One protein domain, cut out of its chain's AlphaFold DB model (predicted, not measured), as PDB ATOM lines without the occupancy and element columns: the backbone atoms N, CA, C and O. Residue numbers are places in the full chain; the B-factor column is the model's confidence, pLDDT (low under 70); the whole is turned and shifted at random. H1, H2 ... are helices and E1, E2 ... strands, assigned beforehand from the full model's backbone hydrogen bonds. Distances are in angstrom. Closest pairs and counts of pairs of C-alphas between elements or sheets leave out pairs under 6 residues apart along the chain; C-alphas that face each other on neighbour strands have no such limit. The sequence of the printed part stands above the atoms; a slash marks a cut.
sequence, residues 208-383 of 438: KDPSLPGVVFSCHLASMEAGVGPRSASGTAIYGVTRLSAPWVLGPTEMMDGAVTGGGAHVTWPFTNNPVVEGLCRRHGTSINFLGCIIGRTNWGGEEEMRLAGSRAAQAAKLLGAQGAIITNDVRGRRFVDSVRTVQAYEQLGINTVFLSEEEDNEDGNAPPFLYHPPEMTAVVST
ATOM      1  N   LYS A 208     -24.026  -0.558 -32.700       94.25
ATOM      2  CA  LYS A 208     -23.902  -1.734 -33.567       94.25
ATOM      3  C   LYS A 208     -22.428  -2.071 -33.741       94.25
ATOM      4  O   LYS A 208     -21.642  -1.168 -34.026       94.25
ATOM      5  N   ASP A 209     -22.072  -3.344 -33.628       96.06
ATOM      6  CA  ASP A 209     -20.728  -3.828 -33.958       96.06
ATOM      7  C   ASP A 209     -20.666  -4.132 -35.465       96.06
ATOM      8  O   ASP A 209     -21.308  -5.085 -35.909       96.06
ATOM      9  N   PRO A 210     -19.910  -3.379 -36.284       95.62
ATOM     10  CA  PRO A 210     -19.876  -3.580 -37.734       95.62
ATOM     11  C   PRO A 210     -19.385  -4.963 -38.191       95.62
ATOM     12  O   PRO A 210     -19.560  -5.299 -39.361       95.62
ATOM     13  N   SER A 211     -18.750  -5.744 -37.312       97.38
ATOM     14  CA  SER A 211     -18.297  -7.108 -37.610       97.38
ATOM     15  C   SER A 211     -19.398  -8.168 -37.483       97.38
ATOM     16  O   SER A 211     -19.263  -9.255 -38.047       97.38
ATOM     17  N   LEU A 212     -20.496  -7.861 -36.782       98.44
ATOM     18  CA  LEU A 212     -21.599  -8.793 -36.543       98.44
ATOM     19  C   LEU A 212     -22.682  -8.706 -37.631       98.44
ATOM     20  O   LEU A 212     -23.001  -7.610 -38.110       98.44
ATOM     21  N   PRO A 213     -23.329  -9.833 -37.984       98.25
ATOM     22  CA  PRO A 213     -24.412  -9.830 -38.958       98.25
ATOM     23  C   PRO A 213     -25.647  -9.103 -38.413       98.25
ATOM     24  O   PRO A 213     -26.069  -9.290 -37.272       98.25
ATOM     25  N   GLY A 214     -26.249  -8.281 -39.259       98.50
ATOM     26  CA  GLY A 214     -27.538  -7.645 -39.071       98.50
ATOM     27  C   GLY A 214     -28.699  -8.621 -39.236       98.50
ATOM     28  O   GLY A 214     -28.809  -9.318 -40.247       98.50
ATOM     29  N   VAL A 215     -29.598  -8.635 -38.258       98.75
ATOM     30  CA  VAL A 215     -30.792  -9.486 -38.246       98.75
ATOM     31  C   VAL A 215     -32.037  -8.632 -38.041       98.75
ATOM     32  O   VAL A 215     -32.007  -7.672 -37.273       98.75
ATOM     33  N   VAL A 216     -33.133  -8.975 -38.714       98.75
ATOM     34  CA  VAL A 216     -34.468  -8.395 -38.480       98.75
ATOM     35  C   VAL A 216     -35.453  -9.461 -38.013       98.75
ATOM     36  O   VAL A 216     -35.280 -10.651 -38.275       98.75
ATOM     37  N   PHE A 217     -36.517  -9.025 -37.350       98.44
ATOM     38  CA  PHE A 217     -37.679  -9.858 -37.064       98.44
ATOM     39  C   PHE A 217     -38.836  -9.413 -37.961       98.44
ATOM     40  O   PHE A 217     -39.253  -8.262 -37.880       98.44
ATOM     41  N   SER A 218     -39.343 -10.286 -38.832       97.81
ATOM     42  CA  SER A 218     -40.471  -9.993 -39.721       97.81
ATOM     43  C   SER A 218     -41.734 -10.681 -39.205       97.81
ATOM     44  O   SER A 218     -41.910 -11.886 -39.370       97.81
ATOM     45  N   CYS A 219     -42.626  -9.919 -38.579       93.38
ATOM     46  CA  CYS A 219     -43.849 -10.439 -37.976       93.38
ATOM     47  C   CYS A 219     -45.055 -10.162 -38.870       93.38
ATOM     48  O   CYS A 219     -45.261  -9.028 -39.300       93.38
ATOM     49  N   HIS A 220     -45.847 -11.185 -39.177       92.81
ATOM     50  CA  HIS A 220     -47.002 -11.058 -40.056       92.81
ATOM     51  C   HIS A 220     -48.302 -11.164 -39.290       92.81
ATOM     52  O   HIS A 220     -48.565 -12.178 -38.650       92.81
ATOM     53  N   LEU A 221     -49.112 -10.114 -39.415       90.75
ATOM     54  CA  LEU A 221     -50.332  -9.931 -38.648       90.75
ATOM     55  C   LEU A 221     -51.568  -9.929 -39.548       90.75
ATOM     56  O   LEU A 221     -51.665  -9.153 -40.508       90.75
ATOM     57  N   ALA A 222     -52.548 -10.759 -39.222       86.62
ATOM     58  CA  ALA A 222     -53.804 -10.876 -39.931       86.62
ATOM     59  C   ALA A 222     -54.632  -9.600 -39.815       86.62
ATOM     60  O   ALA A 222     -55.075  -9.195 -38.737       86.62
ATOM     61  N   SER A 223     -54.908  -8.989 -40.969       87.25
ATOM     62  CA  SER A 223     -55.839  -7.874 -41.039       87.25
ATOM     63  C   SER A 223     -57.286  -8.349 -41.030       87.25
ATOM     64  O   SER A 223     -57.687  -9.248 -41.781       87.25
ATOM     65  N   MET A 224     -58.087  -7.673 -40.209       81.62
ATOM     66  CA  MET A 224     -59.533  -7.847 -40.140       81.62
ATOM     67  C   MET A 224     -60.297  -6.969 -41.128       81.62
ATOM     68  O   MET A 224     -61.506  -7.141 -41.264       81.62
ATOM     69  N   GLU A 225     -59.608  -6.087 -41.856       86.81
ATOM     70  CA  GLU A 225     -60.215  -5.103 -42.759       86.81
ATOM     71  C   GLU A 225     -61.265  -5.695 -43.706       86.81
ATOM     72  O   GLU A 225     -62.331  -5.111 -43.859       86.81
ATOM     73  N   ALA A 226     -61.016  -6.871 -44.287       82.75
ATOM     74  CA  ALA A 226     -61.968  -7.505 -45.203       82.75
ATOM     75  C   ALA A 226     -63.338  -7.805 -44.559       82.75
ATOM     76  O   ALA A 226     -64.339  -7.868 -45.265       82.75
ATOM     77  N   GLY A 227     -63.385  -8.010 -43.236       78.69
ATOM     78  CA  GLY A 227     -64.612  -8.322 -42.498       78.69
ATOM     79  C   GLY A 227     -65.222  -7.143 -41.739       78.69
ATOM     80  O   GLY A 227     -66.428  -7.130 -41.531       78.69
ATOM     81  N   VAL A 228     -64.415  -6.163 -41.313       80.44
ATOM     82  CA  VAL A 228     -64.887  -5.040 -40.469       80.44
ATOM     83  C   VAL A 228     -64.661  -3.657 -41.087       80.44
ATOM     84  O   VAL A 228     -65.051  -2.645 -40.511       80.44
ATOM     85  N   GLY A 229     -64.046  -3.595 -42.265       84.94
ATOM     86  CA  GLY A 229     -63.710  -2.363 -42.967       84.94
ATOM     87  C   GLY A 229     -62.426  -1.677 -42.467       84.94
ATOM     88  O   GLY A 229     -61.942  -1.942 -41.365       84.94
ATOM     89  N   PRO A 230     -61.869  -0.744 -43.262       87.62
ATOM     90  CA  PRO A 230     -60.550  -0.134 -43.035       87.62
ATOM     91  C   PRO A 230     -60.497   0.895 -41.896       87.62
ATOM     92  O   PRO A 230     -59.431   1.435 -41.605       87.62
ATOM     93  N   ARG A 231     -61.645   1.237 -41.302       85.06
ATOM     94  CA  ARG A 231     -61.759   2.230 -40.219       85.06
ATOM     95  C   ARG A 231     -62.137   1.618 -38.872       85.06
ATOM     96  O   ARG A 231     -62.259   2.353 -37.901       85.06
ATOM     97  N   SER A 232     -62.363   0.307 -38.814       85.88
ATOM     98  CA  SER A 232     -62.771  -0.350 -37.575       85.88
ATOM     99  C   SER A 232     -61.600  -0.466 -36.608       85.88
ATOM    100  O   SER A 232     -60.501  -0.833 -37.010       85.88
ATOM    101  N   ALA A 233     -61.843  -0.229 -35.321       84.62
ATOM    102  CA  ALA A 233     -60.872  -0.506 -34.265       84.62
ATOM    103  C   ALA A 233     -60.729  -2.014 -33.965       84.62
ATOM    104  O   ALA A 233     -59.873  -2.413 -33.182       84.62
ATOM    105  N   SER A 234     -61.534  -2.882 -34.583       86.19
ATOM    106  CA  SER A 234     -61.481  -4.324 -34.339       86.19
ATOM    107  C   SER A 234     -60.292  -4.993 -35.039       86.19
ATOM    108  O   SER A 234     -59.996  -4.713 -36.203       86.19
ATOM    109  N   GLY A 235     -59.637  -5.933 -34.355       85.56
ATOM    110  CA  GLY A 235     -58.473  -6.663 -34.862       85.56
ATOM    111  C   GLY A 235     -57.156  -6.181 -34.262       85.56
ATOM    112  O   GLY A 235     -57.120  -5.230 -33.488       85.56
ATOM    113  N   THR A 236     -56.059  -6.827 -34.655       90.06
ATOM    114  CA  THR A 236     -54.700  -6.429 -34.271       90.06
ATOM    115  C   THR A 236     -54.325  -5.091 -34.911       90.06
ATOM    116  O   THR A 236     -54.504  -4.896 -36.123       90.06
ATOM    117  N   ALA A 237     -53.769  -4.177 -34.125       92.31
ATOM    118  CA  ALA A 237     -53.382  -2.838 -34.543       92.31
ATOM    119  C   ALA A 237     -51.882  -2.591 -34.383       92.31
ATOM    120  O   ALA A 237     -51.266  -3.104 -33.454       92.31
ATOM    121  N   ILE A 238     -51.329  -1.758 -35.266       95.38
ATOM    122  CA  ILE A 238     -49.979  -1.190 -35.163       95.38
ATOM    123  C   ILE A 238     -50.169   0.310 -34.940       95.38
ATOM    124  O   ILE A 238     -50.732   0.969 -35.813       95.38
ATOM    125  N   TYR A 239     -49.799   0.843 -33.773       95.19
ATOM    126  CA  TYR A 239     -50.096   2.232 -33.385       95.19
ATOM    127  C   TYR A 239     -51.576   2.614 -33.615       95.19
ATOM    128  O   TYR A 239     -51.894   3.640 -34.215       95.19
ATOM    129  N   GLY A 240     -52.501   1.732 -33.222       92.19
ATOM    130  CA  GLY A 240     -53.944   1.917 -33.434       92.19
ATOM    131  C   GLY A 240     -54.462   1.618 -34.846       92.19
ATOM    132  O   GLY A 240     -55.671   1.525 -35.049       92.19
ATOM    133  N   VAL A 241     -53.580   1.398 -35.824       92.31
ATOM    134  CA  VAL A 241     -53.958   1.140 -37.220       92.31
ATOM    135  C   VAL A 241     -54.227  -0.349 -37.458       92.31
ATOM    136  O   VAL A 241     -53.326  -1.184 -37.374       92.31
ATOM    137  N   THR A 242     -55.469  -0.683 -37.810       89.94
ATOM    138  CA  THR A 242     -55.970  -2.057 -38.047       89.94
ATOM    139  C   THR A 242     -56.106  -2.434 -39.527       89.94
ATOM    140  O   THR A 242     -56.312  -3.604 -39.860       89.94
ATOM    141  N   ARG A 243     -55.999  -1.462 -40.435       90.25
ATOM    142  CA  ARG A 243     -56.114  -1.681 -41.883       90.25
ATOM    143  C   ARG A 243     -54.879  -2.356 -42.489       90.25
ATOM    144  O   ARG A 243     -53.776  -2.309 -41.939       90.25
ATOM    145  N   LEU A 244     -55.061  -2.951 -43.662       91.44
ATOM    146  CA  LEU A 244     -53.999  -3.309 -44.589       91.44
ATOM    147  C   LEU A 244     -53.140  -2.075 -44.885       91.44
ATOM    148  O   LEU A 244     -53.615  -0.944 -45.008       91.44
ATOM    149  N   SER A 245     -51.836  -2.296 -44.939       91.88
ATOM    150  CA  SER A 245     -50.841  -1.251 -45.145       91.88
ATOM    151  C   SER A 245     -49.558  -1.860 -45.698       91.88
ATOM    152  O   SER A 245     -49.360  -3.076 -45.637       91.88
ATOM    153  N   ALA A 246     -48.685  -1.008 -46.242       91.44
ATOM    154  CA  ALA A 246     -47.302  -1.403 -46.476       91.44
ATOM    155  C   ALA A 246     -46.653  -1.843 -45.144       91.44
ATOM    156  O   ALA A 246     -47.087  -1.379 -44.086       91.44
ATOM    157  N   PRO A 247     -45.630  -2.715 -45.177       95.06
ATOM    158  CA  PRO A 247     -44.966  -3.174 -43.964       95.06
ATOM    159  C   PRO A 247     -44.450  -2.009 -43.117       95.06
ATOM    160  O   PRO A 247     -43.840  -1.075 -43.640       95.06
ATOM    161  N   TRP A 248     -44.680  -2.084 -41.811       97.19
ATOM    162  CA  TRP A 248     -44.179  -1.102 -40.857       97.19
ATOM    163  C   TRP A 248     -42.765  -1.474 -40.447       97.19
ATOM    164  O   TRP A 248     -42.509  -2.625 -40.109       97.19
ATOM    165  N   VAL A 249     -41.856  -0.505 -40.445       97.75
ATOM    166  CA  VAL A 249     -40.525  -0.682 -39.866       97.75
ATOM    167  C   VAL A 249     -40.556  -0.066 -38.482       97.75
ATOM    168  O   VAL A 249     -40.640   1.152 -38.350       97.75
ATOM    169  N   LEU A 250     -40.522  -0.924 -37.473       97.38
ATOM    170  CA  LEU A 250     -40.446  -0.539 -36.076       97.38
ATOM    171  C   LEU A 250     -39.025  -0.782 -35.585       97.38
ATOM    172  O   LEU A 250     -38.353  -1.744 -35.972       97.38
ATOM    173  N   GLY A 251     -38.557   0.068 -34.694       94.62
ATOM    174  CA  GLY A 251     -37.383  -0.241 -33.920       94.62
ATOM    175  C   GLY A 251     -37.666  -1.372 -32.909       94.62
ATOM    176  O   GLY A 251     -38.813  -1.620 -32.537       94.62
ATOM    177  N   PRO A 252     -36.628  -2.083 -32.442       89.69
ATOM    178  CA  PRO A 252     -36.808  -3.336 -31.700       89.69
ATOM    179  C   PRO A 252     -37.691  -3.259 -30.443       89.69
ATOM    180  O   PRO A 252     -38.576  -4.088 -30.244       89.69
ATOM    181  N   THR A 253     -37.469  -2.251 -29.600       96.25
ATOM    182  CA  THR A 253     -38.130  -2.100 -28.296       96.25
ATOM    183  C   THR A 253     -39.517  -1.464 -28.394       96.25
ATOM    184  O   THR A 253     -40.234  -1.414 -27.399       96.25
ATOM    185  N   GLU A 254     -39.954  -1.030 -29.582       97.62
ATOM    186  CA  GLU A 254     -41.326  -0.542 -29.785       97.62
ATOM    187  C   GLU A 254     -42.365  -1.643 -29.550       97.62
ATOM    188  O   GLU A 254     -43.423  -1.387 -28.978       97.62
ATOM    189  N   MET A 255     -42.043  -2.888 -29.926       95.38
ATOM    190  CA  MET A 255     -42.887  -4.054 -29.640       95.38
ATOM    191  C   MET A 255     -43.105  -4.228 -28.132       95.38
ATOM    192  O   MET A 255     -44.225  -4.482 -27.697       95.38
ATOM    193  N   MET A 256     -42.053  -4.018 -27.331       95.81
ATOM    194  CA  MET A 256     -42.106  -4.136 -25.871       95.81
ATOM    195  C   MET A 256     -42.979  -3.039 -25.245       95.81
ATOM    196  O   MET A 256     -43.755  -3.317 -24.339       95.81
ATOM    197  N   ASP A 257     -42.946  -1.809 -25.753       96.06
ATOM    198  CA  ASP A 257     -43.832  -0.740 -25.259       96.06
ATOM    199  C   ASP A 257     -45.256  -0.793 -25.866       96.06
ATOM    200  O   ASP A 257     -46.067   0.114 -25.658       96.06
ATOM    201  N   GLY A 258     -45.602  -1.870 -26.579       96.12
ATOM    202  CA  GLY A 258     -46.969  -2.133 -27.027       96.12
ATOM    203  C   GLY A 258     -47.352  -1.453 -28.338       96.12
ATOM    204  O   GLY A 258     -48.537  -1.226 -28.569       96.12
ATOM    205  N   ALA A 259     -46.390  -1.149 -29.219       97.12
ATOM    206  CA  ALA A 259     -46.677  -0.632 -30.562       97.12
ATOM    207  C   ALA A 259     -47.632  -1.534 -31.364       97.12
ATOM    208  O   ALA A 259     -48.340  -1.052 -32.249       97.12
ATOM    209  N   VAL A 260     -47.676  -2.831 -31.042       95.81
ATOM    210  CA  VAL A 260     -48.652  -3.783 -31.570       95.81
ATOM    211  C   VAL A 260     -49.589  -4.230 -30.453       95.81
ATOM    212  O   VAL A 260     -49.142  -4.714 -29.416       95.81
ATOM    213  N   THR A 261     -50.896  -4.095 -30.681       94.00
ATOM    214  CA  THR A 261     -51.950  -4.501 -29.735       94.00
ATOM    215  C   THR A 261     -52.973  -5.404 -30.408       94.00
ATOM    216  O   THR A 261     -53.378  -5.171 -31.546       94.00
ATOM    217  N   GLY A 262     -53.391  -6.449 -29.705       83.12
ATOM    218  CA  GLY A 262     -54.424  -7.395 -30.105       83.12
ATOM    219  C   GLY A 262     -55.839  -6.866 -29.890       83.12
ATOM    220  O   GLY A 262     -56.024  -5.707 -29.550       83.12
ATOM    221  N   GLY A 263     -56.841  -7.701 -30.151       72.56
ATOM    222  CA  GLY A 263     -58.268  -7.383 -30.060       72.56
ATOM    223  C   GLY A 263     -59.066  -8.219 -31.046       72.56
ATOM    224  O   GLY A 263     -59.068  -7.955 -32.249       72.56
ATOM    225  N   GLY A 264     -59.716  -9.279 -30.580       65.75
ATOM    226  CA  GLY A 264     -60.214 -10.318 -31.480       65.75
ATOM    227  C   GLY A 264     -59.085 -11.295 -31.811       65.75
ATOM    228  O   GLY A 264     -58.454 -11.782 -30.888       65.75
ATOM    229  N   ALA A 265     -58.824 -11.630 -33.084       64.62
ATOM    230  CA  ALA A 265     -58.040 -12.811 -33.523       64.62
ATOM    231  C   ALA A 265     -56.750 -13.129 -32.725       64.62
ATOM    232  O   ALA A 265     -56.523 -14.303 -32.433       64.62
ATOM    233  N   HIS A 266     -55.991 -12.106 -32.326       82.06
ATOM    234  CA  HIS A 266     -54.795 -12.209 -31.486       82.06
ATOM    235  C   HIS A 266     -54.928 -11.287 -30.276       82.06
ATOM    236  O   HIS A 266     -55.562 -10.237 -30.375       82.06
ATOM    237  N   VAL A 267     -54.334 -11.688 -29.155       89.00
ATOM    238  CA  VAL A 267     -54.263 -10.891 -27.922       89.00
ATOM    239  C   VAL A 267     -52.930 -10.142 -27.855       89.00
ATOM    240  O   VAL A 267     -51.989 -10.501 -28.560       89.00
ATOM    241  N   THR A 268     -52.843  -9.093 -27.045       94.69
ATOM    242  CA  THR A 268     -51.691  -8.187 -26.992       94.69
ATOM    243  C   THR A 268     -50.462  -8.816 -26.336       94.69
ATOM    244  O   THR A 268     -49.342  -8.582 -26.787       94.69
ATOM    245  N   TRP A 269     -50.654  -9.626 -25.294       94.94
ATOM    246  CA  TRP A 269     -49.575 -10.128 -24.436       94.94
ATOM    247  C   TRP A 269     -48.373 -10.753 -25.186       94.94
ATOM    248  O   TRP A 269     -47.242 -10.375 -24.871       94.94
ATOM    249  N   PRO A 270     -48.548 -11.620 -26.210       91.75
ATOM    250  CA  PRO A 270     -47.427 -12.209 -26.949       91.75
ATOM    251  C   PRO A 270     -46.603 -11.211 -27.772       91.75
ATOM    252  O   PRO A 270     -45.503 -11.546 -28.201       91.75
ATOM    253  N   PHE A 271     -47.114 -10.005 -28.037       93.88
ATOM    254  CA  PHE A 271     -46.362  -8.968 -28.747       93.88
ATOM    255  C   PHE A 271     -45.429  -8.205 -27.806       93.88
ATOM    256  O   PHE A 271     -44.284  -7.940 -28.169       93.88
ATOM    257  N   THR A 272     -45.893  -7.891 -26.592       94.88
ATOM    258  CA  THR A 272     -45.085  -7.194 -25.577       94.88
ATOM    259  C   THR A 272     -44.108  -8.103 -24.843       94.88
ATOM    260  O   THR A 272     -43.112  -7.611 -24.314       94.88
ATOM    261  N   ASN A 273     -44.394  -9.407 -24.819       94.06
ATOM    262  CA  ASN A 273     -43.571 -10.469 -24.230       94.06
ATOM    263  C   ASN A 273     -43.107 -11.448 -25.319       94.06
ATOM    264  O   ASN A 273     -43.230 -12.665 -25.187       94.06
ATOM    265  N   ASN A 274     -42.678 -10.908 -26.464       93.56
ATOM    266  CA  ASN A 274     -42.304 -11.724 -27.609       93.56
ATOM    267  C   ASN A 274     -40.885 -12.300 -27.424       93.56
ATOM    268  O   ASN A 274     -39.916 -11.530 -27.435       93.56
ATOM    269  N   PRO A 275     -40.720 -13.631 -27.334       92.25
ATOM    270  CA  PRO A 275     -39.438 -14.259 -27.016       92.25
ATOM    271  C   PRO A 275     -38.403 -14.067 -28.129       92.25
ATOM    272  O   PRO A 275     -37.204 -13.994 -27.853       92.25
ATOM    273  N   VAL A 276     -38.845 -13.929 -29.385       95.06
ATOM    274  CA  VAL A 276     -37.954 -13.628 -30.512       95.06
ATOM    275  C   VAL A 276     -37.403 -12.211 -30.373       95.06
ATOM    276  O   VAL A 276     -36.195 -12.014 -30.476       95.06
ATOM    277  N   VAL A 277     -38.261 -11.227 -30.089       96.81
ATOM    278  CA  VAL A 277     -37.837  -9.829 -29.906       96.81
ATOM    279  C   VAL A 277     -36.897  -9.700 -28.709       96.81
ATOM    280  O   VAL A 277     -35.813  -9.136 -28.847       96.81
ATOM    281  N   GLU A 278     -37.267 -10.249 -27.551       95.38
ATOM    282  CA  GLU A 278     -36.429 -10.210 -26.349       95.38
ATOM    283  C   GLU A 278     -35.083 -10.912 -26.560       95.38
ATOM    284  O   GLU A 278     -34.026 -10.353 -26.255       95.38
ATOM    285  N   GLY A 279     -35.101 -12.114 -27.144       95.94
ATOM    286  CA  GLY A 279     -33.895 -12.880 -27.436       95.94
ATOM    287  C   GLY A 279     -32.956 -12.164 -28.409       95.94
ATOM    288  O   GLY A 279     -31.742 -12.151 -28.193       95.94
ATOM    289  N   LEU A 280     -33.492 -11.530 -29.458       97.56
ATOM    290  CA  LEU A 280     -32.699 -10.740 -30.405       97.56
ATOM    291  C   LEU A 280     -32.150  -9.457 -29.767       97.56
ATOM    292  O   LEU A 280     -31.005  -9.099 -30.043       97.56
ATOM    293  N   CYS A 281     -32.909  -8.796 -28.887       97.62
ATOM    294  CA  CYS A 281     -32.420  -7.647 -28.122       97.62
ATOM    295  C   CYS A 281     -31.240  -8.027 -27.216       97.62
ATOM    296  O   CYS A 281     -30.214  -7.353 -27.258       97.62
ATOM    297  N   ARG A 282     -31.327  -9.133 -26.463       97.25
ATOM    298  CA  ARG A 282     -30.235  -9.610 -25.583       97.25
ATOM    299  C   ARG A 282     -28.977 -10.040 -26.352       97.25
ATOM    300  O   ARG A 282     -27.874 -10.010 -25.816       97.25
ATOM    301  N   ARG A 283     -29.132 -10.440 -27.617       97.06
ATOM    302  CA  ARG A 283     -28.036 -10.848 -28.517       97.06
ATOM    303  C   ARG A 283     -27.449  -9.699 -29.345       97.06
ATOM    304  O   ARG A 283     -26.477  -9.917 -30.078       97.06
ATOM    305  N   HIS A 284     -28.042  -8.508 -29.273       98.06
ATOM    306  CA  HIS A 284     -27.572  -7.330 -29.994       98.06
ATOM    307  C   HIS A 284     -26.183  -6.903 -29.504       98.06
ATOM    308  O   HIS A 284     -25.926  -6.873 -28.304       98.06
ATOM    309  N   GLY A 285     -25.281  -6.585 -30.432       96.38
ATOM    310  CA  GLY A 285     -23.914  -6.158 -30.130       96.38
ATOM    311  C   GLY A 285     -23.009  -7.264 -29.572       96.38
ATOM    312  O   GLY A 285     -21.850  -6.992 -29.281       96.38
ATOM    313  N   THR A 286     -23.508  -8.500 -29.430       96.25
ATOM    314  CA  THR A 286     -22.742  -9.640 -28.898       96.25
ATOM    315  C   THR A 286     -22.568 -10.750 -29.930       96.25
ATOM    316  O   THR A 286     -21.443 -11.138 -30.229       96.25
ATOM    317  N   SER A 287     -23.663 -11.245 -30.512       97.56
ATOM    318  CA  SER A 287     -23.619 -12.260 -31.582       97.56
ATOM    319  C   SER A 287     -24.245 -11.792 -32.894       97.56
ATOM    320  O   SER A 287     -23.972 -12.367 -33.945       97.56
ATOM    321  N   ILE A 288     -25.099 -10.770 -32.838       98.19
ATOM    322  CA  ILE A 288     -25.774 -10.172 -33.995       98.19
ATOM    323  C   ILE A 288     -25.955  -8.665 -33.779       98.19
ATOM    324  O   ILE A 288     -25.881  -8.179 -32.655       98.19
ATOM    325  N   ASN A 289     -26.305  -7.929 -34.827       98.44
ATOM    326  CA  ASN A 289     -26.929  -6.616 -34.704       98.44
ATOM    327  C   ASN A 289     -28.428  -6.750 -34.964       98.44
ATOM    328  O   ASN A 289     -28.842  -6.889 -36.111       98.44
ATOM    329  N   PHE A 290     -29.270  -6.677 -33.932       98.38
ATOM    330  CA  PHE A 290     -30.713  -6.581 -34.156       98.38
ATOM    331  C   PHE A 290     -31.075  -5.210 -34.753       98.38
ATOM    332  O   PHE A 290     -30.833  -4.175 -34.131       98.38
ATOM    333  N   LEU A 291     -31.593  -5.204 -35.981       97.88
ATOM    334  CA  LEU A 291     -31.786  -3.997 -36.787       97.88
ATOM    335  C   LEU A 291     -33.186  -3.389 -36.664       97.88
ATOM    336  O   LEU A 291     -33.336  -2.196 -36.919       97.88
ATOM    337  N   GLY A 292     -34.190  -4.182 -36.290       97.31
ATOM    338  CA  GLY A 292     -35.579  -3.740 -36.204       97.31
ATOM    339  C   GLY A 292     -36.589  -4.858 -36.432       97.31
ATOM    340  O   GLY A 292     -36.238  -5.984 -36.800       97.31
ATOM    341  N   CYS A 293     -37.852  -4.504 -36.240       98.44
ATOM    342  CA  CYS A 293     -39.007  -5.340 -36.520       98.44
ATOM    343  C   CYS A 293     -39.698  -4.839 -37.794       98.44
ATOM    344  O   CYS A 293     -39.941  -3.644 -37.949       98.44
ATOM    345  N   ILE A 294     -40.039  -5.743 -38.704       98.50
ATOM    346  CA  ILE A 294     -40.798  -5.450 -39.920       98.50
ATOM    347  C   ILE A 294     -42.167  -6.094 -39.765       98.50
ATOM    348  O   ILE A 294     -42.291  -7.316 -39.768       98.50
ATOM    349  N   ILE A 295     -43.204  -5.282 -39.591       96.69
ATOM    350  CA  ILE A 295     -44.555  -5.773 -39.334       96.69
ATOM    351  C   ILE A 295     -45.351  -5.764 -40.636       96.69
ATOM    352  O   ILE A 295     -45.767  -4.712 -41.128       96.69
ATOM    353  N   GLY A 296     -45.542  -6.949 -41.208       94.94
ATOM    354  CA  GLY A 296     -46.367  -7.177 -42.389       94.94
ATOM    355  C   GLY A 296     -47.839  -7.363 -42.022       94.94
ATOM    356  O   GLY A 296     -48.167  -7.924 -40.979       94.94
ATOM    357  N   ARG A 297     -48.746  -6.923 -42.899       92.44
ATOM    358  CA  ARG A 297     -50.178  -7.248 -42.811       92.44
ATOM    359  C   ARG A 297     -50.509  -8.341 -43.822       92.44
ATOM    360  O   ARG A 297     -50.102  -8.221 -44.976       92.44
ATOM    361  N   THR A 298     -51.248  -9.366 -43.406       89.69
ATOM    362  CA  THR A 298     -51.750 -10.440 -44.287       89.69
ATOM    363  C   THR A 298     -53.245 -10.278 -44.547       89.69
ATOM    364  O   THR A 298     -53.887  -9.402 -43.952       89.69
ATOM    365  N   ASN A 299     -53.804 -11.166 -45.382       86.56
ATOM    366  CA  ASN A 299     -55.190 -11.159 -45.871       86.56
ATOM    367  C   ASN A 299     -55.388 -10.281 -47.119       86.56
ATOM    368  O   ASN A 299     -56.427  -9.635 -47.264       86.56
ATOM    369  N   TRP A 300     -54.395 -10.259 -48.012       86.19
ATOM    370  CA  TRP A 300     -54.495  -9.575 -49.304       86.19
ATOM    371  C   TRP A 300     -55.398 -10.328 -50.292       86.19
ATOM    372  O   TRP A 300     -55.496 -11.562 -50.265       86.19
ATOM    373  N   GLY A 301     -56.074  -9.579 -51.167       78.94
ATOM    374  CA  GLY A 301     -57.148 -10.039 -52.052       78.94
ATOM    375  C   GLY A 301     -56.683 -10.819 -53.284       78.94
ATOM    376  O   GLY A 301     -57.437 -11.665 -53.778       78.94
ATOM    377  N   GLY A 302     -55.425 -10.675 -53.703       87.12
ATOM    378  CA  GLY A 302     -54.818 -11.437 -54.800       87.12
ATOM    379  C   GLY A 302     -53.344 -11.790 -54.589       87.12
ATOM    380  O   GLY A 302     -52.667 -11.242 -53.725       87.12
ATOM    381  N   GLU A 303     -52.832 -12.711 -55.409       88.81
ATOM    382  CA  GLU A 303     -51.437 -13.171 -55.339       88.81
ATOM    383  C   GLU A 303     -50.427 -12.049 -55.630       88.81
ATOM    384  O   GLU A 303     -49.408 -11.950 -54.950       88.81
ATOM    385  N   GLU A 304     -50.727 -11.164 -56.584       91.94
ATOM    386  CA  GLU A 304     -49.876 -10.008 -56.898       91.94
ATOM    387  C   GLU A 304     -49.703  -9.075 -55.693       91.94
ATOM    388  O   GLU A 304     -48.600  -8.601 -55.422       91.94
ATOM    389  N   GLU A 305     -50.764  -8.863 -54.911       92.06
ATOM    390  CA  GLU A 305     -50.708  -8.055 -53.691       92.06
ATOM    391  C   GLU A 305     -49.872  -8.740 -52.602       92.06
ATOM    392  O   GLU A 305     -49.055  -8.084 -51.956       92.06
ATOM    393  N   MET A 306     -49.999 -10.063 -52.445       91.56
ATOM    394  CA  MET A 306     -49.171 -10.844 -51.513       91.56
ATOM    395  C   MET A 306     -47.685 -10.759 -51.880       91.56
ATOM    396  O   MET A 306     -46.837 -10.514 -51.018       91.56
ATOM    397  N   ARG A 307     -47.357 -10.921 -53.170       93.25
ATOM    398  CA  ARG A 307     -45.983 -10.793 -53.681       93.25
ATOM    399  C   ARG A 307     -45.454  -9.376 -53.494       93.25
ATOM    400  O   ARG A 307     -44.300  -9.212 -53.094       93.25
ATOM    401  N   LEU A 308     -46.276  -8.360 -53.754       94.94
ATOM    402  CA  LEU A 308     -45.923  -6.959 -53.540       94.94
ATOM    403  C   LEU A 308     -45.616  -6.688 -52.064       94.94
ATOM    404  O   LEU A 308     -44.555  -6.136 -51.766       94.94
ATOM    405  N   ALA A 309     -46.502  -7.097 -51.151       94.19
ATOM    406  CA  ALA A 309     -46.333  -6.912 -49.712       94.19
ATOM    407  C   ALA A 309     -45.043  -7.579 -49.211       94.19
ATOM    408  O   ALA A 309     -44.219  -6.914 -48.573       94.19
ATOM    409  N   GLY A 310     -44.806  -8.838 -49.593       95.81
ATOM    410  CA  GLY A 310     -43.574  -9.549 -49.244       95.81
ATOM    411  C   GLY A 310     -42.320  -8.915 -49.840       95.81
ATOM    412  O   GLY A 310     -41.323  -8.726 -49.143       95.81
ATOM    413  N   SER A 311     -42.387  -8.464 -51.095       97.38
ATOM    414  CA  SER A 311     -41.283  -7.741 -51.739       97.38
ATOM    415  C   SER A 311     -40.969  -6.422 -51.036       97.38
ATOM    416  O   SER A 311     -39.804  -6.043 -50.937       97.38
ATOM    417  N   ARG A 312     -41.977  -5.687 -50.547       97.81
ATOM    418  CA  ARG A 312     -41.748  -4.453 -49.780       97.81
ATOM    419  C   ARG A 312     -41.105  -4.740 -48.426       97.81
ATOM    420  O   ARG A 312     -40.196  -4.005 -48.051       97.81
ATOM    421  N   ALA A 313     -41.512  -5.810 -47.741       98.19
ATOM    422  CA  ALA A 313     -40.902  -6.219 -46.475       98.19
ATOM    423  C   ALA A 313     -39.424  -6.599 -46.674       98.19
ATOM    424  O   ALA A 313     -38.552  -6.077 -45.983       98.19
ATOM    425  N   ALA A 314     -39.131  -7.415 -47.689       98.44
ATOM    426  CA  ALA A 314     -37.768  -7.830 -48.023       98.44
ATOM    427  C   ALA A 314     -36.870  -6.641 -48.407       98.44
ATOM    428  O   ALA A 314     -35.718  -6.554 -47.983       98.44
ATOM    429  N   GLN A 315     -37.403  -5.683 -49.170       98.50
ATOM    430  CA  GLN A 315     -36.674  -4.462 -49.522       98.50
ATOM    431  C   GLN A 315     -36.394  -3.582 -48.300       98.50
ATOM    432  O   GLN A 315     -35.290  -3.054 -48.177       98.50
ATOM    433  N   ALA A 316     -37.344  -3.456 -47.369       98.50
ATOM    434  CA  ALA A 316     -37.107  -2.756 -46.108       98.50
ATOM    435  C   ALA A 316     -35.977  -3.422 -45.304       98.50
ATOM    436  O   ALA A 316     -35.053  -2.736 -44.866       98.50
ATOM    437  N   ALA A 317     -35.980  -4.755 -45.195       98.69
ATOM    438  CA  ALA A 317     -34.905  -5.507 -44.546       98.69
ATOM    439  C   ALA A 317     -33.543  -5.273 -45.220       98.69
ATOM    440  O   ALA A 317     -32.543  -5.021 -44.542       98.69
ATOM    441  N   LYS A 318     -33.502  -5.283 -46.559       98.50
ATOM    442  CA  LYS A 318     -32.276  -5.026 -47.325       98.50
ATOM    443  C   LYS A 318     -31.726  -3.622 -47.077       98.50
ATOM    444  O   LYS A 318     -30.522  -3.476 -46.881       98.50
ATOM    445  N   LEU A 319     -32.592  -2.608 -47.053       98.31
ATOM    446  CA  LEU A 319     -32.213  -1.214 -46.784       98.31
ATOM    447  C   LEU A 319     -31.686  -1.010 -45.360       98.31
ATOM    448  O   LEU A 319     -30.789  -0.195 -45.158       98.31
ATOM    449  N   LEU A 320     -32.195  -1.770 -44.388       97.44
ATOM    450  CA  LEU A 320     -31.659  -1.791 -43.023       97.44
ATOM    451  C   LEU A 320     -30.288  -2.483 -42.928       97.44
ATOM    452  O   LEU A 320     -29.605  -2.335 -41.914       97.44
ATOM    453  N   GLY A 321     -29.883  -3.216 -43.971       97.88
ATOM    454  CA  GLY A 321     -28.635  -3.970 -44.017       97.88
ATOM    455  C   GLY A 321     -28.741  -5.372 -43.420       97.88
ATOM    456  O   GLY A 321     -27.739  -5.885 -42.934       97.88
ATOM    457  N   ALA A 322     -29.931  -5.983 -43.422       98.56
ATOM    458  CA  ALA A 322     -30.121  -7.331 -42.900       98.56
ATOM    459  C   ALA A 322     -29.397  -8.386 -43.754       98.56
ATOM    460  O   ALA A 322     -29.483  -8.374 -44.984       98.56
ATOM    461  N   GLN A 323     -28.720  -9.320 -43.084       98.69
ATOM    462  CA  GLN A 323     -28.216 -10.573 -43.658       98.69
ATOM    463  C   GLN A 323     -29.036 -11.785 -43.194       98.69
ATOM    464  O   GLN A 323     -29.000 -12.823 -43.850       98.69
ATOM    465  N   GLY A 324     -29.782 -11.653 -42.091       98.56
ATOM    466  CA  GLY A 324     -30.690 -12.680 -41.586       98.56
ATOM    467  C   GLY A 324     -32.065 -12.130 -41.204       98.56
ATOM    468  O   GLY A 324     -32.195 -10.960 -40.833       98.56
ATOM    469  N   ALA A 325     -33.090 -12.977 -41.256       98.62
ATOM    470  CA  ALA A 325     -34.431 -12.658 -40.783       98.62
ATOM    471  C   ALA A 325     -35.093 -13.856 -40.095       98.62
ATOM    472  O   ALA A 325     -35.067 -14.968 -40.615       98.62
ATOM    473  N   ILE A 326     -35.740 -13.613 -38.954       98.25
ATOM    474  CA  ILE A 326     -36.718 -14.554 -38.390       98.25
ATOM    475  C   ILE A 326     -38.096 -14.082 -38.841       98.25
ATOM    476  O   ILE A 326     -38.436 -12.918 -38.625       98.25
ATOM    477  N   ILE A 327     -38.868 -14.953 -39.484       97.31
ATOM    478  CA  ILE A 327     -40.184 -14.626 -40.042       97.31
ATOM    479  C   ILE A 327     -41.249 -15.466 -39.336       97.31
ATOM    480  O   ILE A 327     -41.102 -16.680 -39.255       97.31
ATOM    481  N   THR A 328     -42.319 -14.837 -38.850       93.75
ATOM    482  CA  THR A 328     -43.453 -15.516 -38.187       93.75
ATOM    483  C   THR A 328     -44.773 -15.152 -38.843       93.75
ATOM    484  O   THR A 328     -44.953 -13.995 -39.229       93.75
ATOM    485  N   ASN A 329     -45.728 -16.080 -38.870       89.06
ATOM    486  CA  ASN A 329     -47.122 -15.840 -39.249       89.06
ATOM    487  C   ASN A 329     -48.063 -16.008 -38.053       89.06
ATOM    488  O   ASN A 329     -47.792 -16.804 -37.167       89.06
ATOM    489  N   ASP A 330     -49.197 -15.311 -38.055       79.88
ATOM    490  CA  ASP A 330     -50.197 -15.418 -36.988       79.88
ATOM    491  C   ASP A 330     -51.467 -16.182 -37.397       79.88
ATOM    492  O   ASP A 330     -52.300 -16.538 -36.568       79.88
ATOM    493  N   VAL A 331     -51.665 -16.448 -38.688       77.25
ATOM    494  CA  VAL A 331     -52.831 -17.192 -39.172       77.25
ATOM    495  C   VAL A 331     -52.449 -18.103 -40.333       77.25
ATOM    496  O   VAL A 331     -51.583 -17.792 -41.152       77.25
ATOM    497  N   ARG A 332     -53.140 -19.243 -40.395       77.38
ATOM    498  CA  ARG A 332     -53.011 -20.273 -41.428       77.38
ATOM    499  C   ARG A 332     -53.958 -20.054 -42.612       77.38
ATOM    500  O   ARG A 332     -54.499 -18.961 -42.818       77.38
ATOM    501  N   GLY A 333     -54.154 -21.099 -43.413       78.50
ATOM    502  CA  GLY A 333     -54.959 -21.056 -44.627       78.50
ATOM    503  C   GLY A 333     -54.345 -20.093 -45.634       78.50
ATOM    504  O   GLY A 333     -53.129 -20.002 -45.768       78.50
ATOM    505  N   ARG A 334     -55.171 -19.301 -46.316       80.31
ATOM    506  CA  ARG A 334     -54.680 -18.351 -47.323       80.31
ATOM    507  C   ARG A 334     -53.616 -17.376 -46.790       80.31
ATOM    508  O   ARG A 334     -52.669 -17.093 -47.510       80.31
ATOM    509  N   ARG A 335     -53.726 -16.926 -45.532       84.62
ATOM    510  CA  ARG A 335     -52.793 -15.962 -44.902       84.62
ATOM    511  C   ARG A 335     -51.384 -16.526 -44.690       84.62
ATOM    512  O   ARG A 335     -50.413 -15.773 -44.612       84.62
ATOM    513  N   PHE A 336     -51.264 -17.852 -44.634       87.88
ATOM    514  CA  PHE A 336     -49.975 -18.535 -44.633       87.88
ATOM    515  C   PHE A 336     -49.206 -18.252 -45.928       87.88
ATOM    516  O   PHE A 336     -48.009 -17.981 -45.892       87.88
ATOM    517  N   VAL A 337     -49.909 -18.229 -47.068       89.50
ATOM    518  CA  VAL A 337     -49.303 -17.972 -48.378       89.50
ATOM    519  C   VAL A 337     -48.684 -16.576 -48.424       89.50
ATOM    520  O   VAL A 337     -47.552 -16.457 -48.882       89.50
ATOM    521  N   ASP A 338     -49.336 -15.539 -47.878       91.06
ATOM    522  CA  ASP A 338     -48.750 -14.191 -47.745       91.06
ATOM    523  C   ASP A 338     -47.374 -14.230 -47.045       91.06
ATOM    524  O   ASP A 338     -46.418 -13.553 -47.442       91.06
ATOM    525  N   SER A 339     -47.264 -15.058 -46.005       93.25
ATOM    526  CA  SER A 339     -46.055 -15.182 -45.189       93.25
ATOM    527  C   SER A 339     -44.946 -15.927 -45.912       93.25
ATOM    528  O   SER A 339     -43.823 -15.428 -45.993       93.25
ATOM    529  N   VAL A 340     -45.277 -17.038 -46.563       93.94
ATOM    530  CA  VAL A 340     -44.316 -17.784 -47.378       93.94
ATOM    531  C   VAL A 340     -43.861 -16.985 -48.606       93.94
ATOM    532  O   VAL A 340     -42.682 -17.018 -48.955       93.94
ATOM    533  N   ARG A 341     -44.730 -16.175 -49.233       94.25
ATOM    534  CA  ARG A 341     -44.313 -15.242 -50.304       94.25
ATOM    535  C   ARG A 341     -43.277 -14.231 -49.821       94.25
ATOM    536  O   ARG A 341     -42.428 -13.801 -50.599       94.25
ATOM    537  N   THR A 342     -43.323 -13.871 -48.546       96.25
ATOM    538  CA  THR A 342     -42.331 -12.978 -47.948       96.25
ATOM    539  C   THR A 342     -41.026 -13.703 -47.653       96.25
ATOM    540  O   THR A 342     -39.981 -13.157 -47.982       96.25
ATOM    541  N   VAL A 343     -41.067 -14.949 -47.165       97.38
ATOM    542  CA  VAL A 343     -39.873 -15.813 -47.063       97.38
ATOM    543  C   VAL A 343     -39.132 -15.865 -48.403       97.38
ATOM    544  O   VAL A 343     -37.956 -15.513 -48.469       97.38
ATOM    545  N   GLN A 344     -39.838 -16.173 -49.497       97.31
ATOM    546  CA  GLN A 344     -39.238 -16.195 -50.838       97.31
ATOM    547  C   GLN A 344     -38.620 -14.848 -51.231       97.31
ATOM    548  O   GLN A 344     -37.522 -14.808 -51.778       97.31
ATOM    549  N   ALA A 345     -39.311 -13.739 -50.952       97.81
ATOM    550  CA  ALA A 345     -38.816 -12.409 -51.293       97.81
ATOM    551  C   ALA A 345     -37.528 -12.042 -50.534       97.81
ATOM    552  O   ALA A 345     -36.656 -11.390 -51.107       97.81
ATOM    553  N   TYR A 346     -37.391 -12.449 -49.267       98.62
ATOM    554  CA  TYR A 346     -36.169 -12.240 -48.482       98.62
ATOM    555  C   TYR A 346     -35.000 -13.064 -49.039       98.62
ATOM    556  O   TYR A 346     -33.940 -12.503 -49.331       98.62
ATOM    557  N   GLU A 347     -35.218 -14.358 -49.270       98.44
ATOM    558  CA  GLU A 347     -34.211 -15.287 -49.809       98.44
ATOM    559  C   GLU A 347     -33.723 -14.865 -51.202       98.44
ATOM    560  O   GLU A 347     -32.523 -14.818 -51.471       98.44
ATOM    561  N   GLN A 348     -34.634 -14.429 -52.078       97.88
ATOM    562  CA  GLN A 348     -34.296 -13.919 -53.415       97.88
ATOM    563  C   GLN A 348     -33.451 -12.632 -53.383       97.88
ATOM    564  O   GLN A 348     -32.767 -12.322 -54.360       97.88
ATOM    565  N   LEU A 349     -33.457 -11.883 -52.273       98.19
ATOM    566  CA  LEU A 349     -32.575 -10.727 -52.048       98.19
ATOM    567  C   LEU A 349     -31.267 -11.084 -51.315       98.19
ATOM    568  O   LEU A 349     -30.472 -10.185 -50.990       98.19
ATOM    569  N   GLY A 350     -31.033 -12.377 -51.078       98.00
ATOM    570  CA  GLY A 350     -29.868 -12.907 -50.378       98.00
ATOM    571  C   GLY A 350     -29.889 -12.636 -48.874       98.00
ATOM    572  O   GLY A 350     -28.830 -12.394 -48.297       98.00
ATOM    573  N   ILE A 351     -31.076 -12.586 -48.259       98.69
ATOM    574  CA  ILE A 351     -31.251 -12.503 -46.805       98.69
ATOM    575  C   ILE A 351     -31.674 -13.890 -46.325       98.69
ATOM    576  O   ILE A 351     -32.747 -14.351 -46.702       98.69
ATOM    577  N   ASN A 352     -30.853 -14.528 -45.490       98.44
ATOM    578  CA  ASN A 352     -31.147 -15.866 -44.977       98.44
ATOM    579  C   ASN A 352     -32.343 -15.813 -44.023       98.44
ATOM    580  O   ASN A 352     -32.393 -14.955 -43.135       98.44
ATOM    581  N   THR A 353     -33.278 -16.740 -44.157       98.38
ATOM    582  CA  THR A 353     -34.509 -16.762 -43.367       98.38
ATOM    583  C   THR A 353     -34.593 -17.982 -42.462       98.38
ATOM    584  O   THR A 353     -34.165 -19.077 -42.811       98.38
ATOM    585  N   VAL A 354     -35.177 -17.787 -41.281       97.31
ATOM    586  CA  VAL A 354     -35.751 -18.857 -40.463       97.31
ATOM    587  C   VAL A 354     -37.239 -18.576 -40.349       97.31
ATOM    588  O   VAL A 354     -37.633 -17.524 -39.838       97.31
ATOM    589  N   PHE A 355     -38.065 -19.497 -40.833       95.00
ATOM    590  CA  PHE A 355     -39.513 -19.389 -40.720       95.00
ATOM    591  C   PHE A 355     -39.990 -20.112 -39.458       95.00
ATOM    592  O   PHE A 355     -39.789 -21.313 -39.316       95.00
ATOM    593  N   LEU A 356     -40.585 -19.378 -38.524       92.75
ATOM    594  CA  LEU A 356     -41.161 -19.908 -37.290       92.75
ATOM    595  C   LEU A 356     -42.683 -19.959 -37.462       92.75
ATOM    596  O   LEU A 356     -43.324 -18.916 -37.605       92.75
ATOM    597  N   SER A 357     -43.245 -21.165 -37.504       87.38
ATOM    598  CA  SER A 357     -44.671 -21.399 -37.761       87.38
ATOM    599  C   SER A 357     -45.129 -22.674 -37.074       87.38
ATOM    600  O   SER A 357     -44.368 -23.623 -36.925       87.38
ATOM    601  N   GLU A 358     -46.411 -22.738 -36.750       83.25
ATOM    602  CA  GLU A 358     -47.051 -24.012 -36.447       83.25
ATOM    603  C   GLU A 358     -47.216 -24.859 -37.741       83.25
ATOM    604  O   GLU A 358     -47.325 -24.303 -38.842       83.25
ATOM    605  N   GLU A 359     -47.289 -26.189 -37.617       80.94
ATOM    606  CA  GLU A 359     -47.478 -27.183 -38.700       80.94
ATOM    607  C   GLU A 359     -48.920 -27.688 -38.798       80.94
ATOM    608  O   GLU A 359     -49.593 -27.816 -37.784       80.94
ATOM    609  N   GLU A 360     -49.462 -27.930 -39.993       76.69
ATOM    610  CA  GLU A 360     -50.817 -28.494 -40.115       76.69
ATOM    611  C   GLU A 360     -50.885 -29.827 -39.365       76.69
ATOM    612  O   GLU A 360     -49.926 -30.602 -39.361       76.69
ATOM    613  N   ASP A 361     -52.027 -30.082 -38.724       74.19
ATOM    614  CA  ASP A 361     -52.312 -31.412 -38.200       74.19
ATOM    615  C   ASP A 361     -52.123 -32.414 -39.341       74.19
ATOM    616  O   ASP A 361     -52.610 -32.191 -40.448       74.19
ATOM    617  N   ASN A 362     -51.382 -33.493 -39.098       72.81
ATOM    618  CA  ASN A 362     -51.000 -34.405 -40.175       72.81
ATOM    619  C   ASN A 362     -52.192 -35.199 -40.743       72.81
ATOM    620  O   ASN A 362     -52.005 -35.956 -41.695       72.81
ATOM    621  N   GLU A 363     -53.391 -35.051 -40.170       72.50
ATOM    622  CA  GLU A 363     -54.629 -35.722 -40.563       72.50
ATOM    623  C   GLU A 363     -54.448 -37.234 -40.751       72.50
ATOM    624  O   GLU A 363     -54.798 -37.796 -41.791       72.50
ATOM    625  N   ASP A 364     -53.848 -37.893 -39.755       74.25
ATOM    626  CA  ASP A 364     -53.502 -39.322 -39.802       74.25
ATOM    627  C   ASP A 364     -52.544 -39.671 -40.961       74.25
ATOM    628  O   ASP A 364     -52.585 -40.760 -41.536       74.25
ATOM    629  N   GLY A 365     -51.669 -38.727 -41.315       76.19
ATOM    630  CA  GLY A 365     -50.690 -38.836 -42.397       76.19
ATOM    631  C   GLY A 365     -51.201 -38.406 -43.775       76.19
ATOM    632  O   GLY A 365     -50.481 -38.583 -44.757       76.19
ATOM    633  N   ASN A 366     -52.414 -37.854 -43.872       77.88
ATOM    634  CA  ASN A 366     -53.029 -37.459 -45.143       77.88
ATOM    635  C   ASN A 366     -52.842 -35.979 -45.502       77.88
ATOM    636  O   ASN A 366     -53.074 -35.615 -46.658       77.88
ATOM    637  N   ALA A 367     -52.414 -35.136 -44.561       75.25
ATOM    638  CA  ALA A 367     -52.181 -33.717 -44.807       75.25
ATOM    639  C   ALA A 367     -50.682 -33.375 -44.771       75.25
ATOM    640  O   ALA A 367     -49.955 -33.846 -43.890       75.25
ATOM    641  N   PRO A 368     -50.193 -32.551 -45.717       80.44
ATOM    642  CA  PRO A 368     -48.841 -32.019 -45.635       80.44
ATOM    643  C   PRO A 368     -48.731 -31.026 -44.465       80.44
ATOM    644  O   PRO A 368     -49.681 -30.282 -44.223       80.44
ATOM    645  N   PRO A 369     -47.565 -30.921 -43.800       78.94
ATOM    646  CA  PRO A 369     -47.383 -30.019 -42.656       78.94
ATOM    647  C   PRO A 369     -47.502 -28.537 -43.036       78.94
ATOM    648  O   PRO A 369     -47.790 -27.698 -42.188       78.94
ATOM    649  N   PHE A 370     -47.315 -28.192 -44.313       84.81
ATOM    650  CA  PHE A 370     -47.492 -26.836 -44.822       84.81
ATOM    651  C   PHE A 370     -48.345 -26.839 -46.085       84.81
ATOM    652  O   PHE A 370     -48.136 -27.647 -46.989       84.81
ATOM    653  N   LEU A 371     -49.249 -25.859 -46.185       81.94
ATOM    654  CA  LEU A 371     -50.084 -25.638 -47.370       81.94
ATOM    655  C   LEU A 371     -49.249 -25.375 -48.636       81.94
ATOM    656  O   LEU A 371     -49.672 -25.671 -49.751       81.94
ATOM    657  N   TYR A 372     -48.073 -24.774 -48.459       84.31
ATOM    658  CA  TYR A 372     -47.182 -24.369 -49.535       84.31
ATOM    659  C   TYR A 372     -45.723 -24.411 -49.060       84.31
ATOM    660  O   TYR A 372     -45.391 -23.798 -48.051       84.31
ATOM    661  N   HIS A 373     -44.851 -25.116 -49.791       88.69
ATOM    662  CA  HIS A 373     -43.427 -25.262 -49.465       88.69
ATOM    663  C   HIS A 373     -42.547 -24.970 -50.696       88.69
ATOM    664  O   HIS A 373     -42.293 -25.866 -51.509       88.69
ATOM    665  N   PRO A 374     -42.102 -23.718 -50.889       93.12
ATOM    666  CA  PRO A 374     -41.189 -23.366 -51.967       93.12
ATOM    667  C   PRO A 374     -39.738 -23.772 -51.663       93.12
ATOM    668  O   PRO A 374     -39.378 -23.905 -50.495       93.12
ATOM    669  N   PRO A 375     -38.874 -23.916 -52.686       95.12
ATOM    670  CA  PRO A 375     -37.468 -24.274 -52.494       95.12
ATOM    671  C   PRO A 375     -36.669 -23.227 -51.706       95.12
ATOM    672  O   PRO A 375     -35.654 -23.580 -51.117       95.12
ATOM    673  N   GLU A 376     -37.108 -21.963 -51.668       96.44
ATOM    674  CA  GLU A 376     -36.484 -20.928 -50.835       96.44
ATOM    675  C   GLU A 376     -36.743 -21.120 -49.328       96.44
ATOM    676  O   GLU A 376     -35.971 -20.640 -48.507       96.44
ATOM    677  N   MET A 377     -37.798 -21.841 -48.938       94.19
ATOM    678  CA  MET A 377     -38.109 -22.096 -47.530       94.19
ATOM    679  C   MET A 377     -37.251 -23.257 -47.007       94.19
ATOM    680  O   MET A 377     -37.698 -24.397 -46.939       94.19
ATOM    681  N   THR A 378     -35.989 -22.967 -46.682       93.38
ATOM    682  CA  THR A 378     -34.973 -23.990 -46.363       93.38
ATOM    683  C   THR A 378     -34.751 -24.228 -44.868       93.38
ATOM    684  O   THR A 378     -34.239 -25.283 -44.495       93.38
ATOM    685  N   ALA A 379     -35.149 -23.289 -44.006       94.94
ATOM    686  CA  ALA A 379     -35.053 -23.414 -42.555       94.94
ATOM    687  C   ALA A 379     -36.389 -23.056 -41.898       94.94
ATOM    688  O   ALA A 379     -36.822 -21.902 -41.916       94.94
ATOM    689  N   VAL A 380     -37.033 -24.061 -41.304       91.88
ATOM    690  CA  VAL A 380     -38.319 -23.915 -40.620       91.88
ATOM    691  C   VAL A 380     -38.206 -24.454 -39.200       91.88
ATOM    692  O   VAL A 380     -37.670 -25.540 -38.986       91.88
ATOM    693  N   VAL A 381     -38.706 -23.687 -38.237       90.88
ATOM    694  CA  VAL A 381     -38.855 -24.096 -36.840       90.88
ATOM    695  C   VAL A 381     -40.343 -24.250 -36.568       90.88
ATOM    696  O   VAL A 381     -41.114 -23.307 -36.750       90.88
ATOM    697  N   SER A 382     -40.733 -25.450 -36.152       86.06
ATOM    698  CA  SER A 382     -42.108 -25.754 -35.774       86.06
ATOM    699  C   SER A 382     -42.389 -25.326 -34.339       86.06
ATOM    700  O   SER A 382     -41.570 -25.571 -33.451       86.06
ATOM    701  N   THR A 383     -43.561 -24.742 -34.108       84.38
ATOM    702  CA  THR A 383     -44.122 -24.521 -32.763       84.38
ATOM    703  C   THR A 383     -45.220 -25.534 -32.410       84.38
ATOM    704  O   THR A 383     -45.986 -25.340 -31.470       84.38
TER     705      THR A 383
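This is residues 208 to 383 of the 438 residues of an uncharacterized protein of Dehalococcoidia bacterium (UniProt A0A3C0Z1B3). Look first for a strongly twisted sheet of six strands through the middle, with the helices H4 and H5 packed together over one face and the short helix H3 over part of the other. H1 sits off one end of the sheet, near where E1 leads out, and the long link from E5 to E6 loops out past the E6 edge to Asp 364. The printed part has 176 residues, in the order E1 H1 E2 H2 H3 E3 H4 E4 H5 E5 E6; the sheet runs E2 E3 E1 E4 E5 E6 and is mixed. The class is mixed, helices and strands, though under half of the residues are in named elements. The whole is compact, with a radius of gyration of the C-alphas of 15.7 A and spans of 45 by 39 by 30 A.

Find C-alpha 214 at (-27.538, -7.645, -39.071); from there E1, residues 214 to 222, runs 26.5 A to C-alpha 222 at (-53.804, -10.876, -39.931). E3, residues 289 to 298, is the longest strand by residues and spans 26.9 A. E4, residues 324 to 329, is 16.9 A long and E5, residues 352 to 357, is 16.3 A long. The edge strands are short: E2, residues 248 to 250, and E6, residues 380 to 382, which ends with C-alpha 382 at (-42.108, -25.754, -35.774). Among the helices, H4, residues 303 to 320, is 25.9 A long, H5, residues 334 to 348, is 21.7 A and H3, residues 275 to 282, is 10.4 A. H1, residues 225 to 228, and H2, residues 269 to 272, have four residues each.

Start at E1, an inner strand. It is parallel to E3, with N 219 and O 294 at 2.9 A, and parallel to E4, with N 218 and O 326 at 2.8 A. E2 is antiparallel to E3, where you find N 250 and O 293 at 2.8 A. Going the other way, E5 is parallel to E4, with N 327 and O 354 at 2.9 A, and E6 is parallel to E5, with N 381 and O 355 at 2.8 A. The sheet and the helices on it make three layers, helices on both faces of a sheet: H4 and H5 are on one face and H3 is on the other. H4 lies over E3 and E1 at a height over the sheet of 9.6 A; its closest C-alphas to E3 are those of Ala 313 and Ile 294, 6.6 A apart. H5, on the same face, lies over E1 and E4 at a height of 8.1 A. H4 and H5 touch at a steep tilt of 43 degrees, the same way, closest at the C-alphas of Gly 310 and Thr 342, 3.9 A apart. H3 is on the opposite face, over E1, at a height of 8.9 A. E4, H5 and E5 form a strand-helix-strand unit, two parallel neighbour strands with a helix between them in the chain, and its crossover is right-handed. E3, H4 and E4 form a split one, with E1 between its strands, also right-handed. H1 and H2 are not on the sheet, and H2 and H3 are apart. In H3 and H4 every O i to N i+4 pair is within hydrogen-bond range, in H5 9 of 11; H1 and H2 are too short for such a pair.

The two C-alphas farthest apart are those of Pro 210 and Asp 364, at 49.1 A. The printed part has no cut. The long links are H1 to E2, E2 to H2 and E5 to E6, the last with 22 residues. The mean pLDDT of the printed part is 91.5; look for the values under 70 at residues 264 to 265.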